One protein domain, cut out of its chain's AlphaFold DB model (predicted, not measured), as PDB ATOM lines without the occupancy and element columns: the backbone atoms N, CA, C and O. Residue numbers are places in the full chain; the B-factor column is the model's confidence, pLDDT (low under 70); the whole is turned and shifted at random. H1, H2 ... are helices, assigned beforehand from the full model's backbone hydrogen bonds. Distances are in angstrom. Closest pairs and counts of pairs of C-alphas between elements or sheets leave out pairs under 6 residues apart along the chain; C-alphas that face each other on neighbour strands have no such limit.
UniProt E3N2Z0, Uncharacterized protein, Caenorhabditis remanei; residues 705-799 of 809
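AT A GLANCE: This is residues 705 to 799 of the 809 residues of an uncharacterized protein of Caenorhabditis remanei (UniProt E3N2Z0). With little regular structure, the domain is a body of winding loops with two short helices set apart: H2 at one end of the longest axis, H1 on one side of the body. The loop around Glu 776 makes the opposite end, and from there residues 780 to 791 run back along the length to H2. The printed part has 95 residues, 18 of them in H1 and then H2, and no named strand; the class is all helix. It is compact, with a radius of gyration of the C-alphas of 12.7 A and spans of 37 by 26 by 22 A.

IN THESE COORDINATES: Residues 705 to 725 have no named element. H1, residues 726 to 735, begins at C-alpha 726 (-25.785, 25.020, 52.455) and measures 14.1 A. H2, residues 792 to 799, measures 10.3 A and ends at C-alpha 799 (-26.424, 12.374, 26.152).

HOW THE PARTS SIT: H1 and H2 are apart, with no C-alpha of the one within 8 A of the other. Every O i to N i+4 pair in H1 and H2 is within hydrogen-bond range.

THE WHOLE: The C-alphas of Glu 776 and Phe 799, the two farthest apart, are 38.8 A apart. The link from H1 to H2 is long, 56 residues. The printed part has no cut. Residues 773 to 791 and residue 799 have pLDDT under 70.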
ATOM      1  N   LYS A 705     -33.508  18.013  38.982       80.50
ATOM      2  CA  LYS A 705     -34.893  17.509  39.063       80.50
ATOM      3  C   LYS A 705     -34.960  15.969  39.100       80.50
ATOM      4  O   LYS A 705     -36.050  15.407  39.088       80.50
ATOM      5  N   MET A 706     -33.822  15.267  39.148       82.88
ATOM      6  CA  MET A 706     -33.800  13.806  39.293       82.88
ATOM      7  C   MET A 706     -33.995  13.370  40.749       82.88
ATOM      8  O   MET A 706     -33.449  13.978  41.671       82.88
ATOM      9  N   LYS A 707     -34.692  12.241  40.920       81.69
ATOM     10  CA  LYS A 707     -34.692  11.424  42.140       81.69
ATOM     11  C   LYS A 707     -33.745  10.219  41.959       81.69
ATOM     12  O   LYS A 707     -33.601   9.753  40.825       81.69
ATOM     13  N   PRO A 708     -33.057   9.729  43.005       85.25
ATOM     14  CA  PRO A 708     -32.911  10.353  44.319       85.25
ATOM     15  C   PRO A 708     -32.173  11.699  44.267       85.25
ATOM     16  O   PRO A 708     -31.430  11.989  43.312       85.25
ATOM     17  N   CYS A 709     -32.393  12.499  45.312       89.81
ATOM     18  CA  CYS A 709     -31.826  13.825  45.512       89.81
ATOM     19  C   CYS A 709     -30.294  13.802  45.443       89.81
ATOM     20  O   CYS A 709     -29.634  13.148  46.244       89.81
ATOM     21  N   ARG A 710     -29.696  14.583  44.536       87.94
ATOM     22  CA  ARG A 710     -28.235  14.585  44.316       87.94
ATOM     23  C   ARG A 710     -27.397  14.964  45.551       87.94
ATOM     24  O   ARG A 710     -26.214  14.632  45.589       87.94
ATOM     25  N   TYR A 711     -27.971  15.643  46.551       88.38
ATOM     26  CA  TYR A 711     -27.250  16.038  47.768       88.38
ATOM     27  C   TYR A 711     -27.194  14.928  48.826       88.38
ATOM     28  O   TYR A 711     -26.102  14.577  49.267       88.38
ATOM     29  N   CYS A 712     -28.332  14.354  49.214       86.94
ATOM     30  CA  CYS A 712     -28.463  13.395  50.324       86.94
ATOM     31  C   CYS A 712     -28.782  11.951  49.898       86.94
ATOM     32  O   CYS A 712     -28.679  11.054  50.721       86.94
ATOM     33  N   ASP A 713     -29.102  11.723  48.623       85.81
ATOM     34  CA  ASP A 713     -29.550  10.448  48.034       85.81
ATOM     35  C   ASP A 713     -30.919   9.922  48.527       85.81
ATOM     36  O   ASP A 713     -31.318   8.812  48.169       85.81
ATOM     37  N   ASP A 714     -31.695  10.747  49.238       85.62
ATOM     38  CA  ASP A 714     -33.098  10.463  49.578       85.62
ATOM     39  C   ASP A 714     -33.982  10.366  48.318       85.62
ATOM     40  O   ASP A 714     -33.821  11.130  47.360       85.62
ATOM     41  N   GLN A 715     -34.957   9.453  48.319       85.38
ATOM     42  CA  GLN A 715     -35.883   9.243  47.191       85.38
ATOM     43  C   GLN A 715     -37.081  10.215  47.200       85.38
ATOM     44  O   GLN A 715     -37.736  10.429  46.173       85.38
ATOM     45  N   ASP A 716     -37.386  10.822  48.346       82.81
ATOM     46  CA  ASP A 716     -38.653  11.530  48.558       82.81
ATOM     47  C   ASP A 716     -38.705  12.928  47.932       82.81
ATOM     48  O   ASP A 716     -39.788  13.387  47.570       82.81
ATOM     49  N   HIS A 717     -37.557  13.561  47.682       81.81
ATOM     50  CA  HIS A 717     -37.466  14.938  47.184       81.81
ATOM     51  C   HIS A 717     -36.397  15.105  46.085       81.81
ATOM     52  O   HIS A 717     -35.551  14.231  45.888       81.81
ATOM     53  N   ILE A 718     -36.435  16.215  45.340       84.25
ATOM     54  CA  ILE A 718     -35.403  16.577  44.343       84.25
ATOM     55  C   ILE A 718     -34.398  17.596  44.898       84.25
ATOM     56  O   ILE A 718     -34.620  18.228  45.925       84.25
ATOM     57  N   ALA A 719     -33.279  17.825  44.203       82.75
ATOM     58  CA  ALA A 719     -32.210  18.699  44.705       82.75
ATOM     59  C   ALA A 719     -32.633  20.174  44.914       82.75
ATOM     60  O   ALA A 719     -31.977  20.895  45.664       82.75
ATOM     61  N   VAL A 720     -33.725  20.626  44.286       78.62
ATOM     62  CA  VAL A 720     -34.357  21.937  44.552       78.62
ATOM     63  C   VAL A 720     -34.933  22.004  45.975       78.62
ATOM     64  O   VAL A 720     -34.718  22.984  46.680       78.62
ATOM     65  N   GLU A 721     -35.615  20.939  46.394       77.62
ATOM     66  CA  GLU A 721     -36.419  20.816  47.622       77.62
ATOM     67  C   GLU A 721     -35.589  20.376  48.840       77.62
ATOM     68  O   GLU A 721     -36.098  20.245  49.948       77.62
ATOM     69  N   CYS A 722     -34.298  20.103  48.645       82.69
ATOM     70  CA  CYS A 722     -33.447  19.529  49.676       82.69
ATOM     71  C   CYS A 722     -33.229  20.498  50.846       82.69
ATOM     72  O   CYS A 722     -32.562  21.525  50.694       82.69
ATOM     73  N   ALA A 723     -33.733  20.142  52.029       81.00
ATOM     74  CA  ALA A 723     -33.680  20.981  53.227       81.00
ATOM     75  C   ALA A 723     -32.295  21.049  53.906       81.00
ATOM     76  O   ALA A 723     -32.098  21.862  54.808       81.00
ATOM     77  N   ILE A 724     -31.308  20.230  53.505       83.06
ATOM     78  CA  ILE A 724     -30.026  20.186  54.228       83.06
ATOM     79  C   ILE A 724     -29.263  21.532  54.129       83.06
ATOM     80  O   ILE A 724     -29.276  22.170  53.066       83.06
ATOM     81  N   PRO A 725     -28.550  21.966  55.191       81.00
ATOM     82  CA  PRO A 725     -27.820  23.234  55.205       81.00
ATOM     83  C   PRO A 725     -26.834  23.413  54.044       81.00
ATOM     84  O   PRO A 725     -26.169  22.466  53.621       81.00
ATOM     85  N   ILE A 726     -26.666  24.658  53.584       83.00
ATOM     86  CA  ILE A 726     -25.785  25.020  52.455       83.00
ATOM     87  C   ILE A 726     -24.351  24.456  52.597       83.00
ATOM     88  O   ILE A 726     -23.856  23.911  51.610       83.00
ATOM     89  N   PRO A 727     -23.690  24.463  53.778       80.94
ATOM     90  CA  PRO A 727     -22.383  23.818  53.937       80.94
ATOM     91  C   PRO A 727     -22.401  22.303  53.671       80.94
ATOM     92  O   PRO A 727     -21.475  21.784  53.050       80.94
ATOM     93  N   LYS A 728     -23.472  21.593  54.066       84.25
ATOM     94  CA  LYS A 728     -23.642  20.159  53.770       84.25
ATOM     95  C   LYS A 728     -23.903  19.927  52.276       84.25
ATOM     96  O   LYS A 728     -23.341  18.992  51.715       84.25
ATOM     97  N   LYS A 729     -24.664  20.805  51.604       87.56
ATOM     98  CA  LYS A 729     -24.855  20.769  50.138       87.56
ATOM     99  C   LYS A 729     -23.548  20.976  49.373       87.56
ATOM    100  O   LYS A 729     -23.251  20.209  48.464       87.56
ATOM    101  N   LEU A 730     -22.759  21.984  49.753       86.19
ATOM    102  CA  LEU A 730     -21.453  22.266  49.150       86.19
ATOM    103  C   LEU A 730     -20.483  21.096  49.342       86.19
ATOM    104  O   LEU A 730     -19.846  20.679  48.377       86.19
ATOM    105  N   LYS A 731     -20.428  20.517  50.550       85.12
ATOM    106  CA  LYS A 731     -19.645  19.304  50.808       85.12
ATOM    107  C   LYS A 731     -20.116  18.131  49.941       85.12
ATOM    108  O   LYS A 731     -19.293  17.528  49.270       85.12
ATOM    109  N   ALA A 732     -21.420  17.863  49.862       87.06
ATOM    110  CA  ALA A 732     -21.954  16.787  49.024       87.06
ATOM    111  C   ALA A 732     -21.634  16.959  47.524       87.06
ATOM    112  O   ALA A 732     -21.439  15.964  46.833       87.06
ATOM    113  N   VAL A 733     -21.540  18.193  47.015       87.44
ATOM    114  CA  VAL A 733     -21.112  18.465  45.628       87.44
ATOM    115  C   VAL A 733     -19.646  18.087  45.405       87.44
ATOM    116  O   VAL A 733     -19.337  17.458  44.395       87.44
ATOM    117  N   ILE A 734     -18.770  18.408  46.359       86.56
ATOM    118  CA  ILE A 734     -17.343  18.059  46.318       86.56
ATOM    119  C   ILE A 734     -17.166  16.540  46.472       86.56
ATOM    120  O   ILE A 734     -16.635  15.892  45.572       86.56
ATOM    121  N   ASP A 735     -17.682  15.963  47.560       87.88
ATOM    122  CA  ASP A 735     -17.521  14.549  47.926       87.88
ATOM    123  C   ASP A 735     -18.076  13.586  46.856       87.88
ATOM    124  O   ASP A 735     -17.551  12.488  46.672       87.88
ATOM    125  N   LYS A 736     -19.133  13.983  46.126       86.50
ATOM    126  CA  LYS A 736     -19.763  13.166  45.069       86.50
ATOM    127  C   LYS A 736     -19.274  13.484  43.652       86.50
ATOM    128  O   LYS A 736     -19.768  12.851  42.712       86.50
ATOM    129  N   GLY A 737     -18.352  14.438  43.482       85.75
ATOM    130  CA  GLY A 737     -17.827  14.849  42.175       85.75
ATOM    131  C   GLY A 737     -18.889  15.449  41.245       85.75
ATOM    132  O   GLY A 737     -18.955  15.089  40.069       85.75
ATOM    133  N   LEU A 738     -19.764  16.307  41.778       88.75
ATOM    134  CA  LEU A 738     -20.848  16.940  41.025       88.75
ATOM    135  C   LEU A 738     -20.416  18.294  40.441       88.75
ATOM    136  O   LEU A 738     -19.724  19.086  41.077       88.75
ATOM    137  N   CYS A 739     -20.913  18.624  39.251       88.25
ATOM    138  CA  CYS A 739     -20.843  19.977  38.714       88.25
ATOM    139  C   CYS A 739     -21.677  20.930  39.586       88.25
ATOM    140  O   CYS A 739     -22.896  20.766  39.672       88.25
ATOM    141  N   HIS A 740     -21.067  21.972  40.170       87.50
ATOM    142  CA  HIS A 740     -21.809  22.941  40.994       87.50
ATOM    143  C   HIS A 740     -22.957  23.639  40.238       87.50
ATOM    144  O   HIS A 740     -23.861  24.139  40.896       87.50
ATOM    145  N   ASN A 741     -22.960  23.695  38.896       86.06
ATOM    146  CA  ASN A 741     -24.025  24.367  38.138       86.06
ATOM    147  C   ASN A 741     -25.239  23.464  37.855       86.06
ATOM    148  O   ASN A 741     -26.361  23.824  38.200       86.06
ATOM    149  N   CYS A 742     -25.027  22.287  37.255       86.19
ATOM    150  CA  CYS A 742     -26.114  21.401  36.804       86.19
ATOM    151  C   CYS A 742     -26.386  20.193  37.723       86.19
ATOM    152  O   CYS A 742     -27.392  19.512  37.535       86.19
ATOM    153  N   LEU A 743     -25.508  19.919  38.699       86.81
ATOM    154  CA  LEU A 743     -25.521  18.741  39.584       86.81
ATOM    155  C   LEU A 743     -25.380  17.378  38.868       86.81
ATOM    156  O   LEU A 743     -25.763  16.346  39.424       86.81
ATOM    157  N   SER A 744     -24.812  17.346  37.657       85.44
ATOM    158  CA  SER A 744     -24.366  16.095  37.024       85.44
ATOM    159  C   SER A 744     -23.014  15.629  37.565       85.44
ATOM    160  O   SER A 744     -22.216  16.445  38.021       85.44
ATOM    161  N   LYS A 745     -22.724  14.332  37.422       80.75
ATOM    162  CA  LYS A 745     -21.346  13.808  37.368       80.75
ATOM    163  C   LYS A 745     -20.828  13.923  35.922       80.75
ATOM    164  O   LYS A 745     -21.644  14.031  35.007       80.75
ATOM    165  N   GLY A 746     -19.508  13.913  35.729       78.19
ATOM    166  CA  GLY A 746     -18.852  13.933  34.408       78.19
ATOM    167  C   GLY A 746     -17.958  15.156  34.177       78.19
ATOM    168  O   GLY A 746     -16.781  15.004  33.865       78.19
ATOM    169  N   HIS A 747     -18.470  16.368  34.417       82.06
ATOM    170  CA  HIS A 747     -17.766  17.622  34.113       82.06
ATOM    171  C   HIS A 747     -17.710  18.616  35.285       82.06
ATOM    172  O   HIS A 747     -18.508  18.567  36.220       82.06
ATOM    173  N   SER A 748     -16.768  19.562  35.215       83.19
ATOM    174  CA  SER A 748     -16.648  20.686  36.155       83.19
ATOM    175  C   SER A 748     -17.505  21.888  35.730       83.19
ATOM    176  O   SER A 748     -18.009  21.947  34.611       83.19
ATOM    177  N   VAL A 749     -17.633  22.892  36.607       80.81
ATOM    178  CA  VAL A 749     -18.380  24.142  36.340       80.81
ATOM    179  C   VAL A 749     -17.895  24.858  35.078       80.81
ATOM    180  O   VAL A 749     -18.708  25.351  34.298       80.81
ATOM    181  N   PHE A 750     -16.578  24.899  34.871       77.38
ATOM    182  CA  PHE A 750     -15.954  25.563  33.726       77.38
ATOM    183  C   PHE A 750     -16.347  24.893  32.402       77.38
ATOM    184  O   PHE A 750     -16.654  25.586  31.437       77.38
ATOM    185  N   ASN A 751     -16.445  23.559  32.404       78.56
ATOM    186  CA  ASN A 751     -16.777  22.739  31.235       78.56
ATOM    187  C   ASN A 751     -18.277  22.383  31.158       78.56
ATOM    188  O   ASN A 751     -18.661  21.485  30.412       78.56
ATOM    189  N   CYS A 752     -19.132  23.038  31.948       82.56
ATOM    190  CA  CYS A 752     -20.574  22.820  31.913       82.56
ATOM    191  C   CYS A 752     -21.196  23.589  30.740       82.56
ATOM    192  O   CYS A 752     -21.049  24.811  30.667       82.56
ATOM    193  N   ALA A 753     -21.937  22.901  29.872       79.75
ATOM    194  CA  ALA A 753     -22.672  23.507  28.761       79.75
ATOM    195  C   ALA A 753     -23.955  24.238  29.203       79.75
ATOM    196  O   ALA A 753     -24.503  25.029  28.443       79.75
ATOM    197  N   SER A 754     -24.431  24.019  30.438       79.75
ATOM    198  CA  SER A 754     -25.664  24.658  30.904       79.75
ATOM    199  C   SER A 754     -25.542  26.178  30.977       79.75
ATOM    200  O   SER A 754     -24.634  26.728  31.624       79.75
ATOM    201  N   LYS A 755     -26.532  26.843  30.375       76.69
ATOM    202  CA  LYS A 755     -26.715  28.304  30.385       76.69
ATOM    203  C   LYS A 755     -27.261  28.821  31.715       76.69
ATOM    204  O   LYS A 755     -27.308  30.031  31.936       76.69
ATOM    205  N   TYR A 756     -27.663  27.917  32.610       77.69
ATOM    206  CA  TYR A 756     -28.174  28.273  33.925       77.69
ATOM    207  C   TYR A 756     -27.177  29.128  34.711       77.69
ATOM    208  O   TYR A 756     -25.977  28.845  34.762       77.69
ATOM    209  N   SER A 757     -27.712  30.158  35.358       79.81
ATOM    210  CA  SER A 757     -27.007  31.026  36.295       79.81
ATOM    211  C   SER A 757     -27.877  31.220  37.531       79.81
ATOM    212  O   SER A 757     -29.101  31.303  37.431       79.81
ATOM    213  N   CYS A 758     -27.250  31.302  38.703       81.38
ATOM    214  CA  CYS A 758     -27.933  31.408  39.986       81.38
ATOM    215  C   CYS A 758     -28.910  32.595  40.020       81.38
ATOM    216  O   CYS A 758     -28.529  33.730  39.725       81.38
ATOM    217  N   PHE A 759     -30.151  32.363  40.449       72.19
ATOM    218  CA  PHE A 759     -31.179  33.407  40.509       72.19
ATOM    219  C   PHE A 759     -30.805  34.533  41.492       72.19
ATOM    220  O   PHE A 759     -31.054  35.701  41.220       72.19
ATOM    221  N   ASN A 760     -30.147  34.185  42.602       71.56
ATOM    222  CA  ASN A 760     -29.819  35.110  43.692       71.56
ATOM    223  C   ASN A 760     -28.514  35.910  43.482       71.56
ATOM    224  O   ASN A 760     -28.331  36.970  44.073       71.56
ATOM    225  N   CYS A 761     -27.562  35.412  42.682       78.00
ATOM    226  CA  CYS A 761     -26.263  36.088  42.512       78.00
ATOM    227  C   CYS A 761     -25.720  36.138  41.078       78.00
ATOM    228  O   CYS A 761     -24.643  36.699  40.866       78.00
ATOM    229  N   HIS A 762     -26.421  35.524  40.123       77.62
ATOM    230  CA  HIS A 762     -26.077  35.426  38.699       77.62
ATOM    231  C   HIS A 762     -24.689  34.822  38.407       77.62
ATOM    232  O   HIS A 762     -24.085  35.111  37.382       77.62
ATOM    233  N   GLY A 763     -24.176  33.983  39.315       79.31
ATOM    234  CA  GLY A 763     -22.971  33.174  39.103       79.31
ATOM    235  C   GLY A 763     -23.308  31.756  38.631       79.31
ATOM    236  O   GLY A 763     -24.427  31.288  38.841       79.31
ATOM    237  N   ARG A 764     -22.337  31.052  38.036       81.75
ATOM    238  CA  ARG A 764     -22.498  29.681  37.508       81.75
ATOM    239  C   ARG A 764     -22.511  28.613  38.615       81.75
ATOM    240  O   ARG A 764     -21.582  27.819  38.740       81.75
ATOM    241  N   HIS A 765     -23.544  28.620  39.453       85.00
ATOM    242  CA  HIS A 765     -23.849  27.532  40.384       85.00
ATOM    243  C   HIS A 765     -25.360  27.351  40.576       85.00
ATOM    244  O   HIS A 765     -26.155  28.271  40.378       85.00
ATOM    245  N   PHE A 766     -25.752  26.164  41.032       85.06
ATOM    246  CA  PHE A 766     -27.126  25.819  41.349       85.06
ATOM    247  C   PHE A 766     -27.636  26.640  42.542       85.06
ATOM    248  O   PHE A 766     -27.055  26.615  43.630       85.06
ATOM    249  N   THR A 767     -28.757  27.347  42.363       81.62
ATOM    250  CA  THR A 767     -29.257  28.330  43.344       81.62
ATOM    251  C   THR A 767     -29.463  27.740  44.745       81.62
ATOM    252  O   THR A 767     -29.170  28.415  45.729       81.62
ATOM    253  N   GLY A 768     -29.873  26.470  44.859       76.62
ATOM    254  CA  GLY A 768     -30.132  25.801  46.142       76.62
ATOM    255  C   GLY A 768     -28.922  25.604  47.073       76.62
ATOM    256  O   GLY A 768     -29.122  25.159  48.204       76.62
ATOM    257  N   HIS A 769     -27.696  25.932  46.635       84.31
ATOM    258  CA  HIS A 769     -26.500  26.015  47.492       84.31
ATOM    259  C   HIS A 769     -25.769  27.375  47.417       84.31
ATOM    260  O   HIS A 769     -24.593  27.473  47.761       84.31
ATOM    261  N   CYS A 770     -26.445  28.440  46.974       82.56
ATOM    262  CA  CYS A 770     -25.843  29.767  46.840       82.56
ATOM    263  C   CYS A 770     -25.439  30.373  48.198       82.56
ATOM    264  O   CYS A 770     -26.291  30.716  49.015       82.56
ATOM    265  N   SER A 771     -24.142  30.631  48.402       77.25
ATOM    266  CA  SER A 771     -23.582  31.215  49.638       77.25
ATOM    267  C   SER A 771     -24.004  32.664  49.945       77.25
ATOM    268  O   SER A 771     -23.492  33.254  50.892       77.25
ATOM    269  N   ARG A 772     -24.889  33.264  49.135       75.25
ATOM    270  CA  ARG A 772     -25.487  34.597  49.353       75.25
ATOM    271  C   ARG A 772     -26.980  34.541  49.696       75.25
ATOM    272  O   ARG A 772     -27.641  35.576  49.650       75.25
ATOM    273  N   LEU A 773     -27.543  33.360  49.946       66.88
ATOM    274  CA  LEU A 773     -28.904  33.260  50.477       66.88
ATOM    275  C   LEU A 773     -28.947  33.846  51.905       66.88
ATOM    276  O   LEU A 773     -27.959  33.696  52.632       66.88
ATOM    277  N   PRO A 774     -30.049  34.505  52.317       55.22
ATOM    278  CA  PRO A 774     -30.263  34.895  53.711       55.22
ATOM    279  C   PRO A 774     -30.121  33.692  54.654       55.22
ATOM    280  O   PRO A 774     -30.433  32.564  54.274       55.22
ATOM    281  N   LYS A 775     -29.614  33.923  55.870       52.69
ATOM    282  CA  LYS A 775     -29.221  32.849  56.801       52.69
ATOM    283  C   LYS A 775     -30.331  32.352  57.735       52.69
ATOM    284  O   LYS A 775     -30.077  31.433  58.507       52.69
ATOM    285  N   GLU A 776     -31.524  32.927  57.664       37.09
ATOM    286  CA  GLU A 776     -32.616  32.686  58.611       37.09
ATOM    287  C   GLU A 776     -33.879  32.199  57.889       37.09
ATOM    288  O   GLU A 776     -34.171  32.632  56.774       37.09
ATOM    289  N   GLY A 777     -34.624  31.302  58.543       37.41
ATOM    290  CA  GLY A 777     -35.879  30.725  58.051       37.41
ATOM    291  C   GLY A 777     -35.724  29.404  57.283       37.41
ATOM    292  O   GLY A 777     -34.912  29.278  56.365       37.41
ATOM    293  N   ASN A 778     -36.571  28.421  57.617       39.09
ATOM    294  CA  ASN A 778     -36.737  27.167  56.869       39.09
ATOM    295  C   ASN A 778     -37.485  27.418  55.547       39.09
ATOM    296  O   ASN A 778     -38.632  27.011  55.356       39.09
ATOM    297  N   PHE A 779     -36.835  28.109  54.612       39.66
ATOM    298  CA  PHE A 779     -37.386  28.306  53.281       39.66
ATOM    299  C   PHE A 779     -37.327  27.004  52.480       39.66
ATOM    300  O   PHE A 779     -36.309  26.676  51.867       39.66
ATOM    301  N   ASN A 780     -38.471  26.319  52.396       36.81
ATOM    302  CA  ASN A 780     -38.820  25.526  51.219       36.81
ATOM    303  C   ASN A 780     -38.806  26.474  50.017       36.81
ATOM    304  O   ASN A 780     -39.795  27.150  49.724       36.81
ATOM    305  N   VAL A 781     -37.645  26.596  49.367       41.56
ATOM    306  CA  VAL A 781     -37.478  27.535  48.264       41.56
ATOM    307  C   VAL A 781     -38.231  26.976  47.066       41.56
ATOM    308  O   VAL A 781     -37.700  26.186  46.287       41.56
ATOM    309  N   ASN A 782     -39.471  27.435  46.904       36.28
ATOM    310  CA  ASN A 782     -40.243  27.323  45.673       36.28
ATOM    311  C   ASN A 782     -39.580  28.217  44.607       36.28
ATOM    312  O   ASN A 782     -40.094  29.259  44.198       36.28
ATOM    313  N   ILE A 783     -38.362  27.834  44.207       43.28
ATOM    314  CA  ILE A 783     -37.656  28.427  43.083       43.28
ATOM    315  C   ILE A 783     -38.553  28.172  41.881       43.28
ATOM    316  O   ILE A 783     -38.773  27.021  41.504       43.28
ATOM    317  N   ILE A 784     -39.027  29.239  41.244       42.97
ATOM    318  CA  ILE A 784     -39.536  29.149  39.878       42.97
ATOM    319  C   ILE A 784     -38.313  28.829  39.013       42.97
ATOM    320  O   ILE A 784     -37.586  29.719  38.571       42.97
ATOM    321  N   VAL A 785     -38.012  27.533  38.885       45.84
ATOM    322  CA  VAL A 785     -36.879  27.025  38.112       45.84
ATOM    323  C   VAL A 785     -37.207  27.254  36.643       45.84
ATOM    324  O   VAL A 785     -37.807  26.390  36.008       45.84
ATOM    325  N   GLY A 786     -36.818  28.428  36.130       47.31
ATOM    326  CA  GLY A 786     -36.864  28.739  34.701       47.31
ATOM    327  C   GLY A 786     -36.256  27.588  33.901       47.31
ATOM    328  O   GLY A 786     -35.264  27.000  34.338       47.31
ATOM    329  N   ASP A 787     -36.920  27.211  32.809       50.69
ATOM    330  CA  ASP A 787     -36.962  25.819  32.359       50.69
ATOM    331  C   ASP A 787     -35.613  25.217  31.933       50.69
ATOM    332  O   ASP A 787     -35.248  25.144  30.764       50.69
ATOM    333  N   LEU A 788     -34.929  24.625  32.917       55.34
ATOM    334  CA  LEU A 788     -33.834  23.665  32.738       55.34
ATOM    335  C   LEU A 788     -34.236  22.424  31.914       55.34
ATOM    336  O   LEU A 788     -33.381  21.613  31.572       55.34
ATOM    337  N   GLU A 789     -35.529  22.247  31.631       55.75
ATOM    338  CA  GLU A 789     -36.068  21.190  30.767       55.75
ATOM    339  C   GLU A 789     -35.991  21.561  29.270       55.75
ATOM    340  O   GLU A 789     -36.205  20.694  28.423       55.75
ATOM    341  N   GLU A 790     -35.639  22.817  28.943       54.97
ATOM    342  CA  GLU A 790     -35.401  23.328  27.580       54.97
ATOM    343  C   GLU A 790     -33.911  23.660  27.305       54.97
ATOM    344  O   GLU A 790     -33.570  24.186  26.245       54.97
ATOM    345  N   ASP A 791     -32.993  23.333  28.227       69.00
ATOM    346  CA  ASP A 791     -31.541  23.516  28.049       69.00
ATOM    347  C   ASP A 791     -30.964  22.440  27.100       69.00
ATOM    348  O   ASP A 791     -30.343  21.465  27.531       69.00
ATOM    349  N   GLU A 792     -31.201  22.597  25.789       74.06
ATOM    350  CA  GLU A 792     -30.739  21.651  24.756       74.06
ATOM    351  C   GLU A 792     -29.206  21.474  24.739       74.06
ATOM    352  O   GLU A 792     -28.716  20.429  24.314       74.06
ATOM    353  N   GLU A 793     -28.425  22.447  25.221       75.75
ATOM    354  CA  GLU A 793     -26.960  22.345  25.290       75.75
ATOM    355  C   GLU A 793     -26.503  21.479  26.471       75.75
ATOM    356  O   GLU A 793     -25.680  20.578  26.274       75.75
ATOM    357  N   LEU A 794     -27.101  21.641  27.659       76.38
ATOM    358  CA  LEU A 794     -26.918  20.683  28.756       76.38
ATOM    359  C   LEU A 794     -27.428  19.284  28.373       76.38
ATOM    360  O   LEU A 794     -26.772  18.291  28.690       76.38
ATOM    361  N   GLN A 795     -28.566  19.192  27.674       78.00
ATOM    362  CA  GLN A 795     -29.091  17.918  27.181       78.00
ATOM    363  C   GLN A 795     -28.067  17.227  26.264       78.00
ATOM    364  O   GLN A 795     -27.722  16.067  26.494       78.00
ATOM    365  N   ASN A 796     -27.557  17.934  25.253       77.38
ATOM    366  CA  ASN A 796     -26.592  17.383  24.302       77.38
ATOM    367  C   ASN A 796     -25.297  16.922  24.988       77.38
ATOM    368  O   ASN A 796     -24.812  15.841  24.661       77.38
ATOM    369  N   GLN A 797     -24.772  17.671  25.967       79.94
ATOM    370  CA  GLN A 797     -23.584  17.251  26.720       79.94
ATOM    371  C   GLN A 797     -23.804  15.906  27.437       79.94
ATOM    372  O   GLN A 797     -23.026  14.968  27.264       79.94
ATOM    373  N   LEU A 798     -24.893  15.782  28.204       74.75
ATOM    374  CA  LEU A 798     -25.143  14.598  29.037       74.75
ATOM    375  C   LEU A 798     -25.501  13.337  28.227       74.75
ATOM    376  O   LEU A 798     -25.189  12.221  28.650       74.75
ATOM    377  N   PHE A 799     -26.121  13.495  27.052       68.81
ATOM    378  CA  PHE A 799     -26.424  12.374  26.152       68.81
ATOM    379  C   PHE A 799     -25.271  11.992  25.203       68.81
ATOM    380  O   PHE A 799     -25.315  10.907  24.628       68.81
TER     381      PHE A 799